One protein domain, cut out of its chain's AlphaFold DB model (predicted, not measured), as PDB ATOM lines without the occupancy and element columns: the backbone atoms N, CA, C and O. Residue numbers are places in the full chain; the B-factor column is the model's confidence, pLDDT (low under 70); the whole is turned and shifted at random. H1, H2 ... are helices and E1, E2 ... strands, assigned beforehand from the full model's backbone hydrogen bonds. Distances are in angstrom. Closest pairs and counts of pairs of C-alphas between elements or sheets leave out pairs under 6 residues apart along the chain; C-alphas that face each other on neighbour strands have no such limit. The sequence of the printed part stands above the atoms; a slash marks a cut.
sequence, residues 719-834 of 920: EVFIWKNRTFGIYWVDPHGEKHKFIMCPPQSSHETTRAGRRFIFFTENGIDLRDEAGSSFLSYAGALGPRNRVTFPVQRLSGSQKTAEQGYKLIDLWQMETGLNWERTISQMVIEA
ATOM      1  N   GLU A 719     221.458 135.987 278.380       86.50
ATOM      2  CA  GLU A 719     222.483 137.029 278.337       86.50
ATOM      3  C   GLU A 719     223.864 136.462 277.965       86.50
ATOM      4  O   GLU A 719     224.335 135.483 278.545       86.50
ATOM      5  N   VAL A 720     224.553 137.116 277.029       86.44
ATOM      6  CA  VAL A 720     225.901 136.752 276.585       86.44
ATOM      7  C   VAL A 720     226.879 137.905 276.768       86.44
ATOM      8  O   VAL A 720     226.585 139.070 276.498       86.44
ATOM      9  N   PHE A 721     228.097 137.572 277.195       80.31
ATOM     10  CA  PHE A 721     229.150 138.560 277.390       80.31
ATOM     11  C   PHE A 721     230.077 138.627 276.175       80.31
ATOM     12  O   PHE A 721     230.756 137.654 275.838       80.31
ATOM     13  N   ILE A 722     230.156 139.800 275.547       78.25
ATOM     14  CA  ILE A 722     231.094 140.059 274.450       78.25
ATOM     15  C   ILE A 722     232.429 140.524 275.044       78.25
ATOM     16  O   ILE A 722     232.524 141.576 275.677       78.25
ATOM     17  N   TRP A 723     233.487 139.738 274.846       74.56
ATOM     18  CA  TRP A 723     234.822 140.049 275.356       74.56
ATOM     19  C   TRP A 723     235.489 141.205 274.589       74.56
ATOM     20  O   TRP A 723     235.093 141.581 273.486       74.56
ATOM     21  N   LYS A 724     236.586 141.752 275.142       66.38
ATOM     22  CA  LYS A 724     237.342 142.877 274.542       66.38
ATOM     23  C   LYS A 724     237.877 142.595 273.132       66.38
ATOM     24  O   LYS A 724     238.064 143.529 272.357       66.38
ATOM     25  N   ASN A 725     238.145 141.332 272.807       65.81
ATOM     26  CA  ASN A 725     238.560 140.891 271.471       65.81
ATOM     27  C   ASN A 725     237.373 140.712 270.502       65.81
ATOM     28  O   ASN A 725     237.590 140.248 269.387       65.81
ATOM     29  N   ARG A 726     236.157 141.102 270.912       73.00
ATOM     30  CA  ARG A 726     234.910 141.069 270.133       73.00
ATOM     31  C   ARG A 726     234.386 139.670 269.819       73.00
ATOM     32  O   ARG A 726     233.583 139.516 268.910       73.00
ATOM     33  N   THR A 727     234.806 138.660 270.571       81.44
ATOM     34  CA  THR A 727     234.185 137.334 270.519       81.44
ATOM     35  C   THR A 727     233.274 137.140 271.726       81.44
ATOM     36  O   THR A 727     233.447 137.803 272.748       81.44
ATOM     37  N   PHE A 728     232.321 136.224 271.626       85.81
ATOM     38  CA  PHE A 728     231.552 135.730 272.769       85.81
ATOM     39  C   PHE A 728     231.501 134.203 272.722       85.81
ATOM     40  O   PHE A 728     231.761 133.595 271.679       85.81
ATOM     41  N   GLY A 729     231.256 133.588 273.876       87.88
ATOM     42  CA  GLY A 729     231.152 132.140 274.008       87.88
ATOM     43  C   GLY A 729     229.722 131.720 274.308       87.88
ATOM     44  O   GLY A 729     229.106 132.298 275.200       87.88
ATOM     45  N   ILE A 730     229.239 130.705 273.601       92.56
ATOM     46  CA  ILE A 730     228.018 129.966 273.922       92.56
ATOM     47  C   ILE A 730     228.442 128.657 274.588       92.56
ATOM     48  O   ILE A 730     229.375 128.002 274.119       92.56
ATOM     49  N   TYR A 731     227.776 128.297 275.679       92.75
ATOM     50  CA  TYR A 731     228.073 127.105 276.464       92.75
ATOM     51  C   TYR A 731     226.781 126.312 276.605       92.75
ATOM     52  O   TYR A 731     225.848 126.754 277.268       92.75
ATOM     53  N   TRP A 732     226.720 125.170 275.935       95.94
ATOM     54  CA  TRP A 732     225.506 124.385 275.760       95.94
ATOM     55  C   TRP A 732     225.679 122.984 276.345       95.94
ATOM     56  O   TRP A 732     226.746 122.392 276.188       95.94
ATOM     57  N   VAL A 733     224.660 122.470 277.030       95.12
ATOM     58  CA  VAL A 733     224.566 121.045 277.382       95.12
ATOM     59  C   VAL A 733     223.591 120.393 276.420       95.12
ATOM     60  O   VAL A 733     222.422 120.774 276.403       95.12
ATOM     61  N   ASP A 734     224.052 119.423 275.639       92.81
ATOM     62  CA  ASP A 734     223.168 118.696 274.735       92.81
ATOM     63  C   ASP A 734     222.231 117.723 275.494       92.81
ATOM     64  O   ASP A 734     222.382 117.517 276.704       92.81
ATOM     65  N   PRO A 735     221.240 117.108 274.825       91.75
ATOM     66  CA  PRO A 735     220.284 116.197 275.451       91.75
ATOM     67  C   PRO A 735     220.926 114.944 276.044       91.75
ATOM     68  O   PRO A 735     220.313 114.281 276.878       91.75
ATOM     69  N   HIS A 736     222.148 114.613 275.624       91.31
ATOM     70  CA  HIS A 736     222.923 113.497 276.156       91.31
ATOM     71  C   HIS A 736     223.765 113.905 277.374       91.31
ATOM     72  O   HIS A 736     224.407 113.058 277.993       91.31
ATOM     73  N   GLY A 737     223.734 115.184 277.760       89.88
ATOM     74  CA  GLY A 737     224.496 115.726 278.878       89.88
ATOM     75  C   GLY A 737     225.912 116.166 278.500       89.88
ATOM     76  O   GLY A 737     226.676 116.560 279.389       89.88
ATOM     77  N   GLU A 738     226.283 116.125 277.218       92.25
ATOM     78  CA  GLU A 738     227.606 116.549 276.767       92.25
ATOM     79  C   GLU A 738     227.705 118.072 276.697       92.25
ATOM     80  O   GLU A 738     226.770 118.784 276.327       92.25
ATOM     81  N   LYS A 739     228.872 118.595 277.074       93.69
ATOM     82  CA  LYS A 739     229.121 120.033 277.177       93.69
ATOM     83  C   LYS A 739     229.816 120.545 275.927       93.69
ATOM     84  O   LYS A 739     230.995 120.273 275.710       93.69
ATOM     85  N   HIS A 740     229.120 121.387 275.179       90.81
ATOM     86  CA  HIS A 740     229.610 122.009 273.956       90.81
ATOM     87  C   HIS A 740     229.912 123.488 274.173       90.81
ATOM     88  O   HIS A 740     229.193 124.208 274.868       90.81
ATOM     89  N   LYS A 741     231.005 123.957 273.570       93.19
ATOM     90  CA  LYS A 741     231.432 125.356 273.626       93.19
ATOM     91  C   LYS A 741     231.619 125.896 272.219       93.19
ATOM     92  O   LYS A 741     232.499 125.435 271.497       93.19
ATOM     93  N   PHE A 742     230.893 126.957 271.900       91.94
ATOM     94  CA  PHE A 742     230.998 127.652 270.621       91.94
ATOM     95  C   PHE A 742     231.590 129.038 270.840       91.94
ATOM     96  O   PHE A 742     231.172 129.762 271.743       91.94
ATOM     97  N   ILE A 743     232.583 129.421 270.036       89.00
ATOM     98  CA  ILE A 743     233.142 130.777 270.062       89.00
ATOM     99  C   ILE A 743     232.735 131.476 268.779       89.00
ATOM    100  O   ILE A 743     233.106 131.051 267.689       89.00
ATOM    101  N   MET A 744     231.991 132.568 268.913       88.44
ATOM    102  CA  MET A 744     231.434 133.296 267.779       88.44
ATOM    103  C   MET A 744     231.966 134.730 267.745       88.44
ATOM    104  O   MET A 744     232.249 135.343 268.780       88.44
ATOM    105  N   CYS A 745     232.131 135.266 266.535       85.00
ATOM    106  CA  CYS A 745     232.599 136.628 266.292       85.00
ATOM    107  C   CYS A 745     231.567 137.368 265.432       85.00
ATOM    108  O   CYS A 745     231.411 137.002 264.266       85.00
ATOM    109  N   PRO A 746     230.872 138.394 265.959       77.94
ATOM    110  CA  PRO A 746     229.925 139.175 265.172       77.94
ATOM    111  C   PRO A 746     230.609 139.870 263.974       77.94
ATOM    112  O   PRO A 746     231.796 140.215 264.066       77.94
ATOM    113  N   PRO A 747     229.892 140.115 262.860       68.56
ATOM    114  CA  PRO A 747     230.433 140.800 261.681       68.56
ATOM    115  C   PRO A 747     230.886 142.242 261.968       68.56
ATOM    116  O   PRO A 747     230.311 142.933 262.809       68.56
ATOM    117  N   GLN A 748     231.877 142.733 261.216       57.47
ATOM    118  CA  GLN A 748     232.480 144.065 261.403       57.47
ATOM    119  C   GLN A 748     231.542 145.264 261.137       57.47
ATOM    120  O   GLN A 748     231.914 146.386 261.419       57.47
ATOM    121  N   SER A 749     230.331 145.109 260.608       52.72
ATOM    122  CA  SER A 749     229.418 146.253 260.401       52.72
ATOM    123  C   SER A 749     228.623 146.654 261.656       52.72
ATOM    124  O   SER A 749     228.013 147.715 261.687       52.72
ATOM    125  N   SER A 750     228.681 145.861 262.729       52.84
ATOM    126  CA  SER A 750     227.976 146.063 264.012       52.84
ATOM    127  C   SER A 750     228.627 147.116 264.942       52.84
ATOM    128  O   SER A 750     228.678 146.969 266.162       52.84
ATOM    129  N   HIS A 751     229.244 148.154 264.368       55.28
ATOM    130  CA  HIS A 751     230.307 148.949 265.002       55.28
ATOM    131  C   HIS A 751     229.894 150.259 265.689       55.28
ATOM    132  O   HIS A 751     230.773 151.062 266.008       55.28
ATOM    133  N   GLU A 752     228.619 150.477 266.013       51.91
ATOM    134  CA  GLU A 752     228.257 151.634 266.842       51.91
ATOM    135  C   GLU A 752     228.705 151.434 268.302       51.91
ATOM    136  O   GLU A 752     228.110 150.737 269.121       51.91
ATOM    137  N   THR A 753     229.851 152.043 268.606       50.09
ATOM    138  CA  THR A 753     230.663 151.936 269.827       50.09
ATOM    139  C   THR A 753     230.092 152.628 271.070       50.09
ATOM    140  O   THR A 753     230.850 153.030 271.953       50.09
ATOM    141  N   THR A 754     228.777 152.763 271.209       46.91
ATOM    142  CA  THR A 754     228.193 153.566 272.296       46.91
ATOM    143  C   THR A 754     227.108 152.830 273.063       46.91
ATOM    144  O   THR A 754     225.933 153.139 272.933       46.91
ATOM    145  N   ARG A 755     227.538 151.880 273.909       48.69
ATOM    146  CA  ARG A 755     227.114 151.652 275.315       48.69
ATOM    147  C   ARG A 755     227.445 150.217 275.736       48.69
ATOM    148  O   ARG A 755     227.212 149.272 274.990       48.69
ATOM    149  N   ALA A 756     227.955 150.062 276.957       54.56
ATOM    150  CA  ALA A 756     228.146 148.782 277.644       54.56
ATOM    151  C   ALA A 756     226.797 148.175 278.091       54.56
ATOM    152  O   ALA A 756     226.608 147.882 279.267       54.56
ATOM    153  N   GLY A 757     225.835 148.078 277.170       69.81
ATOM    154  CA  GLY A 757     224.521 147.496 277.435       69.81
ATOM    155  C   GLY A 757     224.576 145.969 277.440       69.81
ATOM    156  O   GLY A 757     225.451 145.371 276.803       69.81
ATOM    157  N   ARG A 758     223.625 145.346 278.139       81.38
ATOM    158  CA  ARG A 758     223.438 143.888 278.164       81.38
ATOM    159  C   ARG A 758     223.137 143.372 276.754       81.38
ATOM    160  O   ARG A 758     222.660 144.122 275.892       81.38
ATOM    161  N   ARG A 759     223.481 142.116 276.481       87.25
ATOM    162  CA  ARG A 759     223.293 141.480 275.168       87.25
ATOM    163  C   ARG A 759     222.686 140.112 275.362       87.25
ATOM    164  O   ARG A 759     223.132 139.384 276.235       87.25
ATOM    165  N   PHE A 760     221.724 139.765 274.529       90.69
ATOM    166  CA  PHE A 760     220.967 138.529 274.639       90.69
ATOM    167  C   PHE A 760     221.049 137.764 273.323       90.69
ATOM    168  O   PHE A 760     220.999 138.372 272.251       90.69
ATOM    169  N   ILE A 761     221.214 136.447 273.400       93.44
ATOM    170  CA  ILE A 761     221.225 135.569 272.231       93.44
ATOM    171  C   ILE A 761     219.811 135.068 271.938       93.44
ATOM    172  O   ILE A 761     219.091 134.679 272.849       93.44
ATOM    173  N   PHE A 762     219.420 135.069 270.669       93.50
ATOM    174  CA  PHE A 762     218.131 134.576 270.203       93.50
ATOM    175  C   PHE A 762     218.313 133.575 269.069       93.50
ATOM    176  O   PHE A 762     219.032 133.842 268.109       93.50
ATOM    177  N   PHE A 763     217.626 132.444 269.149       93.94
ATOM    178  CA  PHE A 763     217.565 131.452 268.083       93.94
ATOM    179  C   PHE A 763     216.253 131.649 267.327       93.94
ATOM    180  O   PHE A 763     215.176 131.687 267.917       93.94
ATOM    181  N   THR A 764     216.348 131.855 266.018       92.94
ATOM    182  CA  THR A 764     215.213 132.195 265.149       92.94
ATOM    183  C   THR A 764     215.224 131.315 263.907       92.94
ATOM    184  O   THR A 764     216.269 130.762 263.565       92.94
ATOM    185  N   GLU A 765     214.116 131.263 263.168       90.81
ATOM    186  CA  GLU A 765     214.040 130.551 261.880       90.81
ATOM    187  C   GLU A 765     215.116 130.988 260.869       90.81
ATOM    188  O   GLU A 765     215.532 130.208 260.018       90.81
ATOM    189  N   ASN A 766     215.620 132.221 260.995       87.19
ATOM    190  CA  ASN A 766     216.602 132.792 260.080       87.19
ATOM    191  C   ASN A 766     218.058 132.592 260.539       87.19
ATOM    192  O   ASN A 766     218.985 132.915 259.793       87.19
ATOM    193  N   GLY A 767     218.289 132.075 261.753       91.88
ATOM    194  CA  GLY A 767     219.619 131.883 262.341       91.88
ATOM    195  C   GLY A 767     219.724 132.351 263.796       91.88
ATOM    196  O   GLY A 767     218.722 132.448 264.506       91.88
ATOM    197  N   ILE A 768     220.948 132.645 264.240       93.94
ATOM    198  CA  ILE A 768     221.255 133.098 265.604       93.94
ATOM    199  C   ILE A 768     221.428 134.615 265.607       93.94
ATOM    200  O   ILE A 768     222.265 135.159 264.889       93.94
ATOM    201  N   ASP A 769     220.672 135.309 266.444       91.50
ATOM    202  CA  ASP A 769     220.695 136.756 266.568       91.50
ATOM    203  C   ASP A 769     221.226 137.210 267.927       91.50
ATOM    204  O   ASP A 769     220.958 136.591 268.951       91.50
ATOM    205  N   LEU A 770     221.970 138.313 267.951       90.62
ATOM    206  CA  LEU A 770     222.314 139.017 269.178       90.62
ATOM    207  C   LEU A 770     221.470 140.274 269.246       90.62
ATOM    208  O   LEU A 770     221.508 141.078 268.320       90.62
ATOM    209  N   ARG A 771     220.744 140.469 270.343       88.81
ATOM    210  CA  ARG A 771     219.928 141.664 270.558       88.81
ATOM    211  C   ARG A 771     220.375 142.417 271.796       88.81
ATOM    212  O   ARG A 771     220.935 141.835 272.729       88.81
ATOM    213  N   ASP A 772     220.179 143.724 271.786       85.38
ATOM    214  CA  ASP A 772     220.335 144.542 272.983       85.38
ATOM    215  C   ASP A 772     219.101 144.458 273.898       85.38
ATOM    216  O   ASP A 772     218.145 143.728 273.638       85.38
ATOM    217  N   GLU A 773     219.140 145.197 275.005       82.81
ATOM    218  CA  GLU A 773     218.045 145.283 275.980       82.81
ATOM    219  C   GLU A 773     216.743 145.876 275.412       82.81
ATOM    220  O   GLU A 773     215.677 145.628 275.965       82.81
ATOM    221  N   ALA A 774     216.812 146.612 274.297       80.62
ATOM    222  CA  ALA A 774     215.645 147.135 273.590       80.62
ATOM    223  C   ALA A 774     215.096 146.141 272.547       80.62
ATOM    224  O   ALA A 774     214.156 146.463 271.820       80.62
ATOM    225  N   GLY A 775     215.684 144.943 272.443       80.00
ATOM    226  CA  GLY A 775     215.309 143.932 271.460       80.00
ATOM    227  C   GLY A 775     215.794 144.240 270.042       80.00
ATOM    228  O   GLY A 775     215.371 143.570 269.098       80.00
ATOM    229  N   SER A 776     216.684 145.221 269.869       81.69
ATOM    230  CA  SER A 776     217.244 145.571 268.563       81.69
ATOM    231  C   SER A 776     218.390 144.628 268.210       81.69
ATOM    232  O   SER A 776     219.284 144.400 269.027       81.69
ATOM    233  N   SER A 777     218.370 144.067 266.996       80.38
ATOM    234  CA  SER A 777     219.447 143.197 266.504       80.38
ATOM    235  C   SER A 777     220.763 143.963 266.375       80.38
ATOM    236  O   SER A 777     220.804 145.122 265.969       80.38
ATOM    237  N   PHE A 778     221.861 143.277 266.675       73.38
ATOM    238  CA  PHE A 778     223.222 143.786 266.585       73.38
ATOM    239  C   PHE A 778     223.722 143.916 265.131       73.38
ATOM    240  O   PHE A 778     224.836 144.387 264.900       73.38
ATOM    241  N   LEU A 779     222.912 143.538 264.132       66.75
ATOM    242  CA  LEU A 779     223.179 143.815 262.722       66.75
ATOM    243  C   LEU A 779     222.551 145.127 262.242       66.75
ATOM    244  O   LEU A 779     221.340 145.246 262.104       66.75
ATOM    245  N   SER A 780     223.413 146.045 261.805       49.22
ATOM    246  CA  SER A 780     223.091 147.040 260.781       49.22
ATOM    247  C   SER A 780     223.699 146.564 259.458       49.22
ATOM    248  O   SER A 780     224.842 146.872 259.123       49.22
ATOM    249  N   TYR A 781     222.978 145.713 258.726       50.19
ATOM    250  CA  TYR A 781     223.288 145.424 257.324       50.19
ATOM    251  C   TYR A 781     222.130 145.940 256.469       50.19
ATOM    252  O   TYR A 781     221.138 145.253 256.249       50.19
ATOM    253  N   ALA A 782     222.263 147.164 255.964       44.00
ATOM    254  CA  ALA A 782     221.545 147.599 254.774       44.00
ATOM    255  C   ALA A 782     222.422 147.259 253.554       44.00
ATOM    256  O   ALA A 782     223.104 148.125 253.018       44.00
ATOM    257  N   GLY A 783     222.504 145.981 253.159       46.25
ATOM    258  CA  GLY A 783     223.244 145.609 251.945       46.25
ATOM    259  C   GLY A 783     223.496 144.113 251.723       46.25
ATOM    260  O   GLY A 783     223.897 143.391 252.623       46.25
ATOM    261  N   ALA A 784     223.310 143.670 250.480       43.28
ATOM    262  CA  ALA A 784     223.707 142.387 249.874       43.28
ATOM    263  C   ALA A 784     222.915 141.091 250.173       43.28
ATOM    264  O   ALA A 784     222.906 140.231 249.303       43.28
ATOM    265  N   LEU A 785     222.222 140.920 251.309       44.34
ATOM    266  CA  LEU A 785     221.479 139.666 251.608       44.34
ATOM    267  C   LEU A 785     219.944 139.802 251.625       44.34
ATOM    268  O   LEU A 785     219.240 138.891 252.062       44.34
ATOM    269  N   GLY A 786     219.428 140.929 251.127       52.34
ATOM    270  CA  GLY A 786     217.997 141.232 251.096       52.34
ATOM    271  C   GLY A 786     217.389 141.525 252.482       52.34
ATOM    272  O   GLY A 786     218.023 141.306 253.514       52.34
ATOM    273  N   PRO A 787     216.142 142.023 252.536       53.16
ATOM    274  CA  PRO A 787     215.472 142.430 253.779       53.16
ATOM    275  C   PRO A 787     215.157 141.279 254.754       53.16
ATOM    276  O   PRO A 787     214.729 141.550 255.878       53.16
ATOM    277  N   ARG A 788     215.363 140.017 254.340       51.81
ATOM    278  CA  ARG A 788     214.993 138.798 255.082       51.81
ATOM    279  C   ARG A 788     216.060 138.307 256.078       51.81
ATOM    280  O   ARG A 788     215.714 137.611 257.021       51.81
ATOM    281  N   ASN A 789     217.327 138.720 255.959       54.72
ATOM    282  CA  ASN A 789     218.414 138.261 256.842       54.72
ATOM    283  C   ASN A 789     218.795 139.308 257.900       54.72
ATOM    284  O   ASN A 789     219.852 139.933 257.833       54.72
ATOM    285  N   ARG A 790     217.915 139.499 258.892       68.56
ATOM    286  CA  ARG A 790     218.094 140.463 259.997       68.56
ATOM    287  C   ARG A 790     218.802 139.894 261.235       68.56
ATOM    288  O   ARG A 790     218.740 140.517 262.286       68.56
ATOM    289  N   VAL A 791     219.437 138.722 261.142       81.75
ATOM    290  CA  VAL A 791     220.009 138.019 262.307       81.75
ATOM    291  C   VAL A 791     221.522 137.877 262.238       81.75
ATOM    292  O   VAL A 791     222.079 137.618 261.173       81.75
ATOM    293  N   THR A 792     222.182 138.063 263.383       85.88
ATOM    294  CA  THR A 792     223.648 138.211 263.512       85.88
ATOM    295  C   THR A 792     224.472 137.106 262.837       85.88
ATOM    296  O   THR A 792     225.518 137.392 262.248       85.88
ATOM    297  N   PHE A 793     223.988 135.868 262.866       89.50
ATOM    298  CA  PHE A 793     224.564 134.706 262.199       89.50
ATOM    299  C   PHE A 793     223.463 133.964 261.430       89.50
ATOM    300  O   PHE A 793     222.699 133.214 262.042       89.50
ATOM    301  N   PRO A 794     223.363 134.155 260.102       89.38
ATOM    302  CA  PRO A 794     222.353 133.488 259.284       89.38
ATOM    303  C   PRO A 794     222.457 131.960 259.345       89.38
ATOM    304  O   PRO A 794     223.565 131.414 259.381       89.38
ATOM    305  N   VAL A 795     221.311 131.274 259.300       90.44
ATOM    306  CA  VAL A 795     221.198 129.808 259.432       90.44
ATOM    307  C   VAL A 795     222.066 129.048 258.419       90.44
ATOM    308  O   VAL A 795     222.677 128.034 258.763       90.44
ATOM    309  N   GLN A 796     222.240 129.589 257.206       87.12
ATOM    310  CA  GLN A 796     223.049 128.974 256.143       87.12
ATOM    311  C   GLN A 796     224.557 129.002 256.434       87.12
ATOM    312  O   GLN A 796     225.333 128.346 255.747       87.12
ATOM    313  N   ARG A 797     224.996 129.785 257.429       86.06
ATOM    314  CA  ARG A 797     226.413 129.967 257.777       86.06
ATOM    315  C   ARG A 797     226.797 129.354 259.120       86.06
ATOM    316  O   ARG A 797     227.958 129.471 259.510       86.06
ATOM    317  N   LEU A 798     225.864 128.714 259.830       88.44
ATOM    318  CA  LEU A 798     226.134 128.167 261.163       88.44
ATOM    319  C   LEU A 798     227.226 127.088 261.137       88.44
ATOM    320  O   LEU A 798     228.146 127.166 261.954       88.44
ATOM    321  N   SER A 799     227.211 126.191 260.144       86.56
ATOM    322  CA  SER A 799     228.238 125.150 259.959       86.56
ATOM    323  C   SER A 799     229.654 125.721 259.812       86.56
ATOM    324  O   SER A 799     230.599 125.197 260.392       86.56
ATOM    325  N   GLY A 800     229.807 126.839 259.093       81.31
ATOM    326  CA  GLY A 800     231.098 127.500 258.856       81.31
ATOM    327  C   GLY A 800     231.523 128.502 259.934       81.31
ATOM    328  O   GLY A 800     232.551 129.163 259.790       81.31
ATOM    329  N   SER A 801     230.731 128.671 260.997       82.31
ATOM    330  CA  SER A 801     230.998 129.677 262.034       82.31
ATOM    331  C   SER A 801     231.972 129.206 263.122       82.31
ATOM    332  O   SER A 801     232.431 130.028 263.919       82.31
ATOM    333  N   GLN A 802     232.305 127.910 263.150       88.31
ATOM    334  CA  GLN A 802     233.218 127.289 264.115       88.31
ATOM    335  C   GLN A 802     234.529 126.830 263.463       88.31
ATOM    336  O   GLN A 802     234.688 126.852 262.245       88.31
ATOM    337  N   LYS A 803     235.517 126.470 264.294       77.12
ATOM    338  CA  LYS A 803     236.853 126.068 263.819       77.12
ATOM    339  C   LYS A 803     236.882 124.679 263.187       77.12
ATOM    340  O   LYS A 803     237.735 124.452 262.339       77.12
ATOM    341  N   THR A 804     236.014 123.775 263.635       84.38
ATOM    342  CA  THR A 804     235.910 122.399 263.135       84.38
ATOM    343  C   THR A 804     234.494 122.145 262.625       84.38
ATOM    344  O   THR A 804     233.535 122.714 263.152       84.38
ATOM    345  N   ALA A 805     234.361 121.287 261.609       79.88
ATOM    346  CA  ALA A 805     233.063 120.922 261.040       79.88
ATOM    347  C   ALA A 805     232.144 120.276 262.088       79.88
ATOM    348  O   ALA A 805     230.979 120.641 262.191       79.88
ATOM    349  N   GLU A 806     232.694 119.404 262.937       89.31
ATOM    350  CA  GLU A 806     231.979 118.767 264.050       89.31
ATOM    351  C   GLU A 806     231.337 119.794 264.998       89.31
ATOM    352  O   GLU A 806     230.150 119.703 265.301       89.31
ATOM    353  N   GLN A 807     232.075 120.836 265.405       87.44
ATOM    354  CA  GLN A 807     231.508 121.914 266.224       87.44
ATOM    355  C   GLN A 807     230.468 122.740 265.460       87.44
ATOM    356  O   GLN A 807     229.528 123.250 266.065       87.44
ATOM    357  N   GLY A 808     230.622 122.880 264.142       90.69
ATOM    358  CA  GLY A 808     229.614 123.490 263.277       90.69
ATOM    359  C   GLY A 808     228.297 122.710 263.276       90.69
ATOM    360  O   GLY A 808     227.239 123.318 263.421       90.69
ATOM    361  N   TYR A 809     228.355 121.377 263.185       94.38
ATOM    362  CA  TYR A 809     227.176 120.509 263.270       94.38
ATOM    363  C   TYR A 809     226.540 120.540 264.657       94.38
ATOM    364  O   TYR A 809     225.340 120.756 264.761       94.38
ATOM    365  N   LYS A 810     227.334 120.479 265.731       95.81
ATOM    366  CA  LYS A 810     226.806 120.622 267.099       95.81
ATOM    367  C   LYS A 810     226.133 121.978 267.339       95.81
ATOM    368  O   LYS A 810     225.176 122.066 268.102       95.81
ATOM    369  N   LEU A 811     226.592 123.045 266.680       95.56
ATOM    370  CA  LEU A 811     225.922 124.349 266.723       95.56
ATOM    371  C   LEU A 811     224.601 124.353 265.935       95.56
ATOM    372  O   LEU A 811     223.661 125.045 266.327       95.56
ATOM    373  N   ILE A 812     224.523 123.593 264.838       96.00
ATOM    374  CA  ILE A 812     223.273 123.364 264.105       96.00
ATOM    375  C   ILE A 812     222.297 122.567 264.970       96.00
ATOM    376  O   ILE A 812     221.148 122.982 265.068       96.00
ATOM    377  N   ASP A 813     222.742 121.505 265.640       96.00
ATOM    378  CA  ASP A 813     221.909 120.705 266.549       96.00
ATOM    379  C   ASP A 813     221.315 121.576 267.661       96.00
ATOM    380  O   ASP A 813     220.109 121.535 267.915       96.00
ATOM    381  N   LEU A 814     222.141 122.440 268.265       96.62
ATOM    382  CA  LEU A 814     221.676 123.457 269.208       96.62
ATOM    383  C   LEU A 814     220.602 124.355 268.574       96.62
ATOM    384  O   LEU A 814     219.537 124.551 269.149       96.62
ATOM    385  N   TRP A 815     220.840 124.893 267.377       97.00
ATOM    386  CA  TRP A 815     219.859 125.753 266.711       97.00
ATOM    387  C   TRP A 815     218.541 125.026 266.395       97.00
ATOM    388  O   TRP A 815     217.468 125.588 266.629       97.00
ATOM    389  N   GLN A 816     218.597 123.782 265.911       95.75
ATOM    390  CA  GLN A 816     217.414 122.966 265.620       95.75
ATOM    391  C   GLN A 816     216.603 122.696 266.888       95.75
ATOM    392  O   GLN A 816     215.377 122.694 266.859       95.75
ATOM    393  N   MET A 817     217.282 122.519 268.017       95.06
ATOM    394  CA  MET A 817     216.660 122.275 269.313       95.06
ATOM    395  C   MET A 817     215.979 123.502 269.896       95.06
ATOM    396  O   MET A 817     214.853 123.406 270.373       95.06
ATOM    397  N   GLU A 818     216.636 124.658 269.829       94.62
ATOM    398  CA  GLU A 818     216.079 125.920 270.330       94.62
ATOM    399  C   GLU A 818     214.898 126.412 269.484       94.62
ATOM    400  O   GLU A 818     214.027 127.121 269.984       94.62
ATOM    401  N   THR A 819     214.870 126.060 268.196       94.56
ATOM    402  CA  THR A 819     213.824 126.506 267.258       94.56
ATOM    403  C   THR A 819     212.753 125.456 266.972       94.56
ATOM    404  O   THR A 819     211.663 125.812 266.530       94.56
ATOM    405  N   GLY A 820     213.045 124.172 267.191       93.94
ATOM    406  CA  GLY A 820     212.212 123.050 266.752       93.94
ATOM    407  C   GLY A 820     212.201 122.831 265.232       93.94
ATOM    408  O   GLY A 820     211.363 122.083 264.728       93.94
ATOM    409  N   LEU A 821     213.086 123.497 264.483       94.19
ATOM    410  CA  LEU A 821     213.134 123.446 263.022       94.19
ATOM    411  C   LEU A 821     214.223 122.488 262.538       94.19
ATOM    412  O   LEU A 821     215.274 122.350 263.155       94.19
ATOM    413  N   ASN A 822     214.001 121.854 261.387       95.69
ATOM    414  CA  ASN A 822     215.028 121.045 260.736       95.69
ATOM    415  C   ASN A 822     215.877 121.931 259.816       95.69
ATOM    416  O   ASN A 822     215.361 122.516 258.867       95.69
ATOM    417  N   TRP A 823     217.181 121.994 260.080       93.69
ATOM    418  CA  TRP A 823     218.118 122.867 259.365       93.69
ATOM    419  C   TRP A 823     218.153 122.603 257.857       93.69
ATOM    420  O   TRP A 823     218.098 123.552 257.078       93.69
ATOM    421  N   GLU A 824     218.177 121.337 257.430       91.06
ATOM    422  CA  GLU A 824     218.187 120.976 256.005       91.06
ATOM    423  C   GLU A 824     216.897 121.423 255.316       91.06
ATOM    424  O   GLU A 824     216.942 121.997 254.226       91.06
ATOM    425  N   ARG A 825     215.746 121.232 255.971       89.94
ATOM    426  CA  ARG A 825     214.446 121.684 255.466       89.94
ATOM    427  C   ARG A 825     214.368 123.207 255.401       89.94
ATOM    428  O   ARG A 825     213.917 123.728 254.387       89.94
ATOM    429  N   THR A 826     214.836 123.910 256.432       87.94
ATOM    430  CA  THR A 826     214.858 125.380 256.485       87.94
ATOM    431  C   THR A 826     215.749 125.962 255.392       87.94
ATOM    432  O   THR A 826     215.324 126.865 254.676       87.94
ATOM    433  N   ILE A 827     216.953 125.417 255.192       85.62
ATOM    434  CA  ILE A 827     217.830 125.851 254.099       85.62
ATOM    435  C   ILE A 827     217.212 125.522 252.741       85.62
ATOM    436  O   ILE A 827     217.207 126.381 251.863       85.62
ATOM    437  N   SER A 828     216.646 124.327 252.567       83.81
ATOM    438  CA  SER A 828     216.027 123.924 251.296       83.81
ATOM    439  C   SER A 828     214.826 124.804 250.939       83.81
ATOM    440  O   SER A 828     214.703 125.237 249.798       83.81
ATOM    441  N   GLN A 829     213.977 125.149 251.909       78.50
ATOM    442  CA  GLN A 829     212.850 126.072 251.714       78.50
ATOM    443  C   GLN A 829     213.320 127.491 251.372       78.50
ATOM    444  O   GLN A 829     212.745 128.136 250.499       78.50
ATOM    445  N   MET A 830     214.413 127.953 251.984       71.19
ATOM    446  CA  MET A 830     215.028 129.241 251.647       71.19
ATOM    447  C   MET A 830     215.651 129.273 250.245       71.19
ATOM    448  O   MET A 830     215.737 130.345 249.651       71.19
ATOM    449  N   VAL A 831     216.077 128.123 249.711       64.19
ATOM    450  CA  VAL A 831     216.571 127.987 248.330       64.19
ATOM    451  C   VAL A 831     215.412 127.951 247.323       64.19
ATOM    452  O   VAL A 831     215.556 128.485 246.228       64.19
ATOM    453  N   ILE A 832     214.256 127.391 247.699       56.28
ATOM    454  CA  ILE A 832     213.061 127.273 246.840       56.28
ATOM    455  C   ILE A 832     212.294 128.607 246.712       56.28
ATOM    456  O   ILE A 832     211.660 128.848 245.692       56.28
ATOM    457  N   GLU A 833     212.380 129.511 247.696       47.22
ATOM    458  CA  GLU A 833     211.737 130.841 247.645       47.22
ATOM    459  C   GLU A 833     212.574 131.952 246.971       47.22
ATOM    460  O   GLU A 833     212.170 133.122 246.965       47.22
ATOM    461  N   ALA A 834     213.739 131.638 246.397       46.59
ATOM    462  CA  ALA A 834     214.420 132.588 245.520       46.59
ATOM    463  C   ALA A 834     213.543 132.811 244.267       46.59
ATOM    464  O   ALA A 834     213.108 131.829 243.671       46.59
TER     465      ALA A 834
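AT A GLANCE: This is residues 719 to 834 of the 920 residues of an uncharacterized protein of Aspergillus ibericus CBS 121593 (UniProt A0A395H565). Two separate antiparallel hairpins, E1-E2 and E3-E4, both meet one helix, H1, and H2 turns off sharply after it. The 116 printed residues, in order E1 E2 E3 E4 H1 H2, are mixed helix and strand, with under half in named elements. The whole is compact, radius of gyration of the C-alphas 14.3 A, spanning 38 by 38 by 25 A.

HOW THE PARTS SIT: E1, residues 728 to 733, and E2, residues 739 to 744, form an antiparallel hairpin; N 730 and O 742 are 2.8 A apart, within hydrogen-bond range. E3, residues 759 to 764, and E4, residues 767 to 772, form another; N 762 and O 769 are 2.8 A apart, within range. E2 and E3 are apart. H1, residues 805 to 819, has closest C-alphas Leu 811 to Phe 742 of E2, 7.2 A, and Glu 818 to Phe 763 of E3, 6.2 A. H2, residues 823 to 832, is close to H1 but not clearly touching, about perpendicular at 83 degrees; their closest C-alphas, Gln 816 and Trp 823, are 6.3 A apart. In both helices every O i to N i+4 pair is within range.

IN THESE COORDINATES: E1 begins at C-alpha 728 (231.552, 135.730, 272.769); H1 is 21.0 A long; H2 ends at C-alpha 832 (213.061, 127.273, 246.840).

THE WHOLE: The printed part has no cut. The links E2 to E3 and E4 to H1 are long. Low-confidence residues, pLDDT under 70, are 724 to 725, 747 to 757, 779 to 790 and 831 to 834.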